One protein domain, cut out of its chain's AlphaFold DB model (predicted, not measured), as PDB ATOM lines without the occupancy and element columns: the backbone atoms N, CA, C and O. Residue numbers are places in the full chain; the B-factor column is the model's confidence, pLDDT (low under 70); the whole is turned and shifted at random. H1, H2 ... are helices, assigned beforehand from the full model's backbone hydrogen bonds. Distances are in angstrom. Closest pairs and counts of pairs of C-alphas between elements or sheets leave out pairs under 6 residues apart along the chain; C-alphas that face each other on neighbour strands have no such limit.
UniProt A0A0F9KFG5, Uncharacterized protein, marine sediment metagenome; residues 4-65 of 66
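What this domain is: This is residues 4 to 65 of the 66 residues of an uncharacterized protein of marine sediment metagenome (UniProt A0A0F9KFG5). Two long helices, H1 and H2, lie side by side as a helical hairpin; a long link then folds back along it and leads into a shorter helix, H3, most of which sticks out with residues 56 to 65. The printed part has 62 residues with three named helices, H1, H2 and H3 in that order, and no named strand: all helix. It is only just compact, close to loose, with a radius of gyration of the C-alphas of 12.6 A, and flat, spanning 38 by 24 by 13 A.

How they stand to each other: H1, residues 4 to 21, and H2, residues 25 to 40, touch and form a hairpin across a tight link; their closest C-alphas, those of Ala 16 and Leu 28, are 4.5 A apart. They run opposite ways at a shallow tilt of 22 degrees. H3, residues 53 to 63, is apart from both. In H1, H2 and H3 every O i to N i+4 pair is within hydrogen-bond range.

Where its parts are: H1 begins at C-alpha 4 (148.070, 176.247, 142.588) and is 25.8 A long from first to last C-alpha. H2 measures 22.6 A likewise. H3 measures 15.3 A and ends at C-alpha 63 (134.463, 203.311, 163.892).

The domain as a whole: The C-alphas of Arg 4 and Lys 65, the two farthest apart, are 41.5 A apart. The link from H2 to H3 is long, with 12 residues. The printed part has no cut, and no printed residue is under 70 in pLDDT.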
ATOM      1  N   ARG A   4     149.174 175.547 143.257       94.19
ATOM      2  CA  ARG A   4     148.070 176.247 142.588       94.19
ATOM      3  C   ARG A   4     147.160 176.965 143.579       94.19
ATOM      4  O   ARG A   4     146.651 178.038 143.279       94.19
ATOM      5  N   ILE A   5     146.937 176.407 144.774       94.94
ATOM      6  CA  ILE A   5     146.101 177.063 145.791       94.94
ATOM      7  C   ILE A   5     146.805 178.320 146.310       94.94
ATOM      8  O   ILE A   5     146.145 179.343 146.494       94.94
ATOM      9  N   ARG A   6     148.132 178.273 146.501       95.12
ATOM     10  CA  ARG A   6     148.915 179.445 146.923       95.12
ATOM     11  C   ARG A   6     148.876 180.544 145.862       95.12
ATOM     12  O   ARG A   6     148.552 181.678 146.194       95.12
ATOM     13  N   GLU A   7     149.043 180.199 144.590       97.00
ATOM     14  CA  GLU A   7     148.899 181.162 143.488       97.00
ATOM     15  C   GLU A   7     147.506 181.813 143.460       97.00
ATOM     16  O   GLU A   7     147.370 183.024 143.271       97.00
ATOM     17  N   GLN A   8     146.441 181.034 143.691       97.69
ATOM     18  CA  GLN A   8     145.086 181.587 143.758       97.69
ATOM     19  C   GLN A   8     144.869 182.477 144.991       97.69
ATOM     20  O   GLN A   8     144.079 183.425 144.919       97.69
ATOM     21  N   MET A   9     145.562 182.212 146.104       97.88
ATOM     22  CA  MET A   9     145.589 183.105 147.264       97.88
ATOM     23  C   MET A   9     146.273 184.426 146.920       97.88
ATOM     24  O   MET A   9     145.680 185.479 147.157       97.88
ATOM     25  N   ASP A  10     147.453 184.388 146.310       97.94
ATOM     26  CA  ASP A  10     148.201 185.590 145.933       97.94
ATOM     27  C   ASP A  10     147.426 186.437 144.920       97.94
ATOM     28  O   ASP A  10     147.285 187.654 145.076       97.94
ATOM     29  N   HIS A  11     146.796 185.790 143.939       98.38
ATOM     30  CA  HIS A  11     145.908 186.469 143.005       98.38
ATOM     31  C   HIS A  11     144.698 187.101 143.716       98.38
ATOM     32  O   HIS A  11     144.325 188.237 143.416       98.38
ATOM     33  N   ALA A  12     144.078 186.409 144.678       98.44
ATOM     34  CA  ALA A  12     142.973 186.968 145.458       98.44
ATOM     35  C   ALA A  12     143.414 188.188 146.289       98.44
ATOM     36  O   ALA A  12     142.683 189.177 146.334       98.44
ATOM     37  N   ILE A  13     144.614 188.159 146.876       98.44
ATOM     38  CA  ILE A  13     145.207 189.308 147.576       98.44
ATOM     39  C   ILE A  13     145.361 190.493 146.619       98.44
ATOM     40  O   ILE A  13     144.872 191.586 146.910       98.44
ATOM     41  N   ALA A  14     145.984 190.278 145.459       98.56
ATOM     42  CA  ALA A  14     146.226 191.334 144.479       98.56
ATOM     43  C   ALA A  14     144.919 191.992 143.999       98.56
ATOM     44  O   ALA A  14     144.816 193.219 143.947       98.56
ATOM     45  N   GLN A  15     143.890 191.193 143.702       98.62
ATOM     46  CA  GLN A  15     142.597 191.724 143.264       98.62
ATOM     47  C   GLN A  15     141.839 192.441 144.387       98.62
ATOM     48  O   GLN A  15     141.185 193.450 144.125       98.62
ATOM     49  N   ALA A  16     141.944 191.973 145.634       98.38
ATOM     50  CA  ALA A  16     141.364 192.662 146.785       98.38
ATOM     51  C   ALA A  16     141.974 194.061 146.960       98.38
ATOM     52  O   ALA A  16     141.237 195.041 147.080       98.38
ATOM     53  N   TRP A  17     143.302 194.182 146.884       98.31
ATOM     54  CA  TRP A  17     143.980 195.479 146.957       98.31
ATOM     55  C   TRP A  17     143.645 196.389 145.779       98.31
ATOM     56  O   TRP A  17     143.327 197.558 145.989       98.31
ATOM     57  N   LYS A  18     143.618 195.845 144.557       98.50
ATOM     58  CA  LYS A  18     143.186 196.579 143.358       98.50
ATOM     59  C   LYS A  18     141.747 197.087 143.482       98.50
ATOM     60  O   LYS A  18     141.430 198.194 143.046       98.50
ATOM     61  N   ALA A  19     140.856 196.284 144.059       98.25
ATOM     62  CA  ALA A  19     139.478 196.680 144.304       98.25
ATOM     63  C   ALA A  19     139.391 197.784 145.364       98.25
ATOM     64  O   ALA A  19     138.677 198.763 145.150       98.25
ATOM     65  N   LEU A  20     140.141 197.664 146.466       96.88
ATOM     66  CA  LEU A  20     140.197 198.687 147.513       96.88
ATOM     67  C   LEU A  20     140.713 200.023 146.966       96.88
ATOM     68  O   LEU A  20     140.070 201.048 147.180       96.88
ATOM     69  N   SER A  21     141.819 200.016 146.214       97.31
ATOM     70  CA  SER A  21     142.384 201.237 145.625       97.31
ATOM     71  C   SER A  21     141.455 201.880 144.592       97.31
ATOM     72  O   SER A  21     141.509 203.084 144.376       97.31
ATOM     73  N   GLY A  22     140.597 201.083 143.950       97.56
ATOM     74  CA  GLY A  22     139.600 201.544 142.984       97.56
ATOM     75  C   GLY A  22     138.221 201.849 143.573       97.56
ATOM     76  O   GLY A  22     137.278 201.978 142.796       97.56
ATOM     77  N   TYR A  23     138.068 201.901 144.904       96.44
ATOM     78  CA  TYR A  23     136.784 202.137 145.590       96.44
ATOM     79  C   TYR A  23     135.686 201.098 145.252       96.44
ATOM     80  O   TYR A  23     134.487 201.365 145.297       96.44
ATOM     81  N   LYS A  24     136.078 199.863 144.913       97.88
ATOM     82  CA  LYS A  24     135.168 198.760 144.556       97.88
ATOM     83  C   LYS A  24     134.925 197.837 145.752       97.88
ATOM     84  O   LYS A  24     135.355 196.683 145.749       97.88
ATOM     85  N   PHE A  25     134.224 198.314 146.780       95.00
ATOM     86  CA  PHE A  25     134.082 197.583 148.053       95.00
ATOM     87  C   PHE A  25     133.421 196.203 147.946       95.00
ATOM     88  O   PHE A  25     133.835 195.278 148.645       95.00
ATOM     89  N   LEU A  26     132.451 196.021 147.043       97.44
ATOM     90  CA  LEU A  26     131.857 194.698 146.800       97.44
ATOM     91  C   LEU A  26     132.903 193.692 146.290       97.44
ATOM     92  O   LEU A  26     132.942 192.551 146.745       97.44
ATOM     93  N   MET A  27     133.795 194.133 145.397       98.00
ATOM     94  CA  MET A  27     134.863 193.287 144.853       98.00
ATOM     95  C   MET A  27     135.972 193.035 145.874       98.00
ATOM     96  O   MET A  27     136.498 191.926 145.935       98.00
ATOM     97  N   LEU A  28     136.283 194.018 146.728       97.06
ATOM     98  CA  LEU A  28     137.169 193.810 147.874       97.06
ATOM     99  C   LEU A  28     136.650 192.666 148.754       97.06
ATOM    100  O   LEU A  28     137.390 191.724 149.027       97.06
ATOM    101  N   GLY A  29     135.375 192.722 149.154       96.12
ATOM    102  CA  GLY A  29     134.752 191.674 149.964       96.12
ATOM    103  C   GLY A  29     134.788 190.309 149.274       96.12
ATOM    104  O   GLY A  29     135.206 189.324 149.881       96.12
ATOM    105  N   TYR A  30     134.432 190.262 147.987       98.25
ATOM    106  CA  TYR A  30     134.479 189.041 147.180       98.25
ATOM    107  C   TYR A  30     135.873 188.391 147.177       98.25
ATOM    108  O   TYR A  30     136.018 187.210 147.505       98.25
ATOM    109  N   HIS A  31     136.917 189.160 146.859       98.38
ATOM    110  CA  HIS A  31     138.282 188.641 146.795       98.38
ATOM    111  C   HIS A  31     138.848 188.288 148.178       98.38
ATOM    112  O   HIS A  31     139.530 187.270 148.309       98.38
ATOM    113  N   ALA A  32     138.506 189.047 149.222       97.94
ATOM    114  CA  ALA A  32     138.906 188.730 150.591       97.94
ATOM    115  C   ALA A  32     138.294 187.406 151.081       97.94
ATOM    116  O   ALA A  32     139.003 186.565 151.636       97.94
ATOM    117  N   VAL A  33     137.002 187.166 150.822       97.94
ATOM    118  CA  VAL A  33     136.342 185.888 151.152       97.94
ATOM    119  C   VAL A  33     136.967 184.734 150.370       97.94
ATOM    120  O   VAL A  33     137.218 183.668 150.936       97.94
ATOM    121  N   ARG A  34     137.276 184.948 149.087       97.94
ATOM    122  CA  ARG A  34     137.953 183.950 148.252       97.94
ATOM    123  C   ARG A  34     139.306 183.540 148.846       97.94
ATOM    124  O   ARG A  34     139.569 182.345 148.959       97.94
ATOM    125  N   TRP A  35     140.118 184.500 149.298       98.31
ATOM    126  CA  TRP A  35     141.378 184.217 149.994       98.31
ATOM    127  C   TRP A  35     141.168 183.405 151.280       98.31
ATOM    128  O   TRP A  35     141.855 182.406 151.492       98.31
ATOM    129  N   VAL A  36     140.184 183.775 152.114       97.81
ATOM    130  CA  VAL A  36     139.860 183.038 153.353       97.81
ATOM    131  C   VAL A  36     139.487 181.587 153.052       97.81
ATOM    132  O   VAL A  36     139.916 180.684 153.770       97.81
ATOM    133  N   ASN A  37     138.707 181.350 151.997       97.69
ATOM    134  CA  ASN A  37     138.297 180.004 151.609       97.69
ATOM    135  C   ASN A  37     139.489 179.149 151.174       97.69
ATOM    136  O   ASN A  37     139.577 178.005 151.607       97.69
ATOM    137  N   TYR A  38     140.436 179.705 150.412       97.19
ATOM    138  CA  TYR A  38     141.676 178.998 150.090       97.19
ATOM    139  C   TYR A  38     142.524 178.725 151.333       97.19
ATOM    140  O   TYR A  38     142.949 177.592 151.532       97.19
ATOM    141  N   ASN A  39     142.692 179.711 152.218       97.19
ATOM    142  CA  ASN A  39     143.466 179.546 153.449       97.19
ATOM    143  C   ASN A  39     142.890 178.442 154.359       97.19
ATOM    144  O   ASN A  39     143.627 177.717 155.019       97.19
ATOM    145  N   LYS A  40     141.563 178.262 154.378       96.62
ATOM    146  CA  LYS A  40     140.902 177.204 155.162       96.62
ATOM    147  C   LYS A  40     141.224 175.785 154.689       96.62
ATOM    148  O   LYS A  40     141.101 174.873 155.507       96.62
ATOM    149  N   LEU A  41     141.642 175.608 153.431       96.06
ATOM    150  CA  LEU A  41     142.055 174.312 152.880       96.06
ATOM    151  C   LEU A  41     143.390 173.829 153.462       96.06
ATOM    152  O   LEU A  41     143.711 172.650 153.344       96.06
ATOM    153  N   PHE A  42     144.159 174.719 154.096       93.12
ATOM    154  CA  PHE A  42     145.415 174.366 154.743       93.12
ATOM    155  C   PHE A  42     145.192 173.812 156.158       93.12
ATOM    156  O   PHE A  42     144.286 174.288 156.870       93.12
ATOM    157  N   PRO A  43     146.027 172.841 156.592       94.56
ATOM    158  CA  PRO A  43     146.140 172.460 157.996       94.56
ATOM    159  C   PRO A  43     146.331 173.694 158.872       94.56
ATOM    160  O   PRO A  43     146.934 174.673 158.442       94.56
ATOM    161  N   LEU A  44     145.836 173.656 160.113       94.31
ATOM    162  CA  LEU A  44     145.834 174.828 160.993       94.31
ATOM    163  C   LEU A  44     147.229 175.456 161.162       94.31
ATOM    164  O   LEU A  44     147.335 176.678 161.171       94.31
ATOM    165  N   VAL A  45     148.269 174.621 161.244       94.75
ATOM    166  CA  VAL A  45     149.677 175.032 161.383       94.75
ATOM    167  C   VAL A  45     150.232 175.759 160.153       94.75
ATOM    168  O   VAL A  45     151.161 176.546 160.289       94.75
ATOM    169  N   ASP A  46     149.629 175.549 158.980       94.19
ATOM    170  CA  ASP A  46     150.072 176.107 157.697       94.19
ATOM    171  C   ASP A  46     149.210 177.289 157.230       94.19
ATOM    172  O   ASP A  46     149.454 177.862 156.163       94.19
ATOM    173  N   ARG A  47     148.169 177.652 157.994       95.19
ATOM    174  CA  ARG A  47     147.297 178.776 157.646       95.19
ATOM    175  C   ARG A  47     148.047 180.088 157.775       95.19
ATOM    176  O   ARG A  47     148.689 180.376 158.782       95.19
ATOM    177  N   LEU A  48     147.888 180.930 156.766       95.00
ATOM    178  CA  LEU A  48     148.496 182.248 156.737       95.00
ATOM    179  C   LEU A  48     147.684 183.248 157.557       95.00
ATOM    180  O   LEU A  48     146.458 183.147 157.694       95.00
ATOM    181  N   SER A  49     148.391 184.252 158.069       95.00
ATOM    182  CA  SER A  49     147.788 185.406 158.727       95.00
ATOM    183  C   SER A  49     147.007 186.254 157.723       95.00
ATOM    184  O   SER A  49     147.342 186.301 156.542       95.00
ATOM    185  N   ASN A  50     145.951 186.926 158.191       94.56
ATOM    186  CA  ASN A  50     145.089 187.733 157.330       94.56
ATOM    187  C   ASN A  50     145.880 188.900 156.696       94.56
ATOM    188  O   ASN A  50     146.312 189.788 157.432       94.56
ATOM    189  N   PRO A  51     146.005 188.961 155.359       96.94
ATOM    190  CA  PRO A  51     146.764 190.001 154.669       96.94
ATOM    191  C   PRO A  51     146.091 191.378 154.742       96.94
ATOM    192  O   PRO A  51     146.731 192.391 154.499       96.94
ATOM    193  N   PHE A  52     144.806 191.444 155.099       95.88
ATOM    194  CA  PHE A  52     144.031 192.685 155.192       95.88
ATOM    195  C   PHE A  52     143.948 193.236 156.624       95.88
ATOM    196  O   PHE A  52     143.146 194.131 156.901       95.88
ATOM    197  N   ILE A  53     144.733 192.689 157.562       95.56
ATOM    198  CA  ILE A  53     144.619 192.988 158.995       95.56
ATOM    199  C   ILE A  53     144.781 194.478 159.315       95.56
ATOM    200  O   ILE A  53     144.048 195.004 160.152       95.56
ATOM    201  N   ASP A  54     145.675 195.179 158.625       94.81
ATOM    202  CA  ASP A  54     145.936 196.593 158.902       94.81
ATOM    203  C   ASP A  54     144.778 197.490 158.459       94.81
ATOM    204  O   ASP A  54     144.408 198.421 159.174       94.81
ATOM    205  N   VAL A  55     144.109 197.150 157.354       93.62
ATOM    206  CA  VAL A  55     142.890 197.851 156.913       93.62
ATOM    207  C   VAL A  55     141.748 197.606 157.892       93.62
ATOM    208  O   VAL A  55     141.010 198.531 158.224       93.62
ATOM    209  N   VAL A  56     141.619 196.382 158.413       94.06
ATOM    210  CA  VAL A  56     140.619 196.065 159.442       94.06
ATOM    211  C   VAL A  56     140.883 196.862 160.720       94.06
ATOM    212  O   VAL A  56     139.949 197.435 161.284       94.06
ATOM    213  N   LYS A  57     142.141 196.936 161.172       96.81
ATOM    214  CA  LYS A  57     142.534 197.754 162.329       96.81
ATOM    215  C   LYS A  57     142.216 199.232 162.095       96.81
ATOM    216  O   LYS A  57     141.605 199.861 162.957       96.81
ATOM    217  N   LEU A  58     142.552 199.767 160.919       95.62
ATOM    218  CA  LEU A  58     142.242 201.145 160.550       95.62
ATOM    219  C   LEU A  58     140.731 201.407 160.588       95.62
ATOM    220  O   LEU A  58     140.295 202.365 161.226       95.62
ATOM    221  N   ALA A  59     139.928 200.535 159.975       94.50
ATOM    222  CA  ALA A  59     138.474 200.657 159.964       94.50
ATOM    223  C   ALA A  59     137.877 200.619 161.380       94.50
ATOM    224  O   ALA A  59     137.024 201.444 161.706       94.50
ATOM    225  N   ARG A  60     138.361 199.719 162.250       96.81
ATOM    226  CA  ARG A  60     137.957 199.665 163.667       96.81
ATOM    227  C   ARG A  60     138.279 200.971 164.393       96.81
ATOM    228  O   ARG A  60     137.383 201.554 164.991       96.81
ATOM    229  N   SER A  61     139.500 201.484 164.230       97.56
ATOM    230  CA  SER A  61     139.923 202.745 164.860       97.56
ATOM    231  C   SER A  61     139.106 203.960 164.406       97.56
ATOM    232  O   SER A  61     138.965 204.928 165.147       97.56
ATOM    233  N   LYS A  62     138.585 203.942 163.171       96.94
ATOM    234  CA  LYS A  62     137.695 204.989 162.659       96.94
ATOM    235  C   LYS A  62     136.290 204.838 163.224       96.94
ATOM    236  O   LYS A  62     135.714 205.840 163.617       96.94
ATOM    237  N   LYS A  63     135.776 203.607 163.309       95.88
ATOM    238  CA  LYS A  63     134.463 203.311 163.892       95.88
ATOM    239  C   LYS A  63     134.359 203.752 165.355       95.88
ATOM    240  O   LYS A  63     133.330 204.274 165.737       95.88
ATOM    241  N   GLU A  64     135.402 203.549 166.154       94.25
ATOM    242  CA  GLU A  64     135.435 203.957 167.573       94.25
ATOM    243  C   GLU A  64     135.435 205.481 167.776       94.25
ATOM    244  O   GLU A  64     135.175 205.954 168.876       94.25
ATOM    245  N   LYS A  65     135.757 206.246 166.726       91.25
ATOM    246  CA  LYS A  65     135.783 207.715 166.734       91.25
ATOM    247  C   LYS A  65     134.511 208.345 166.156       91.25
ATOM    248  O   LYS A  65     134.448 209.572 166.108       91.25
TER     249      LYS A  65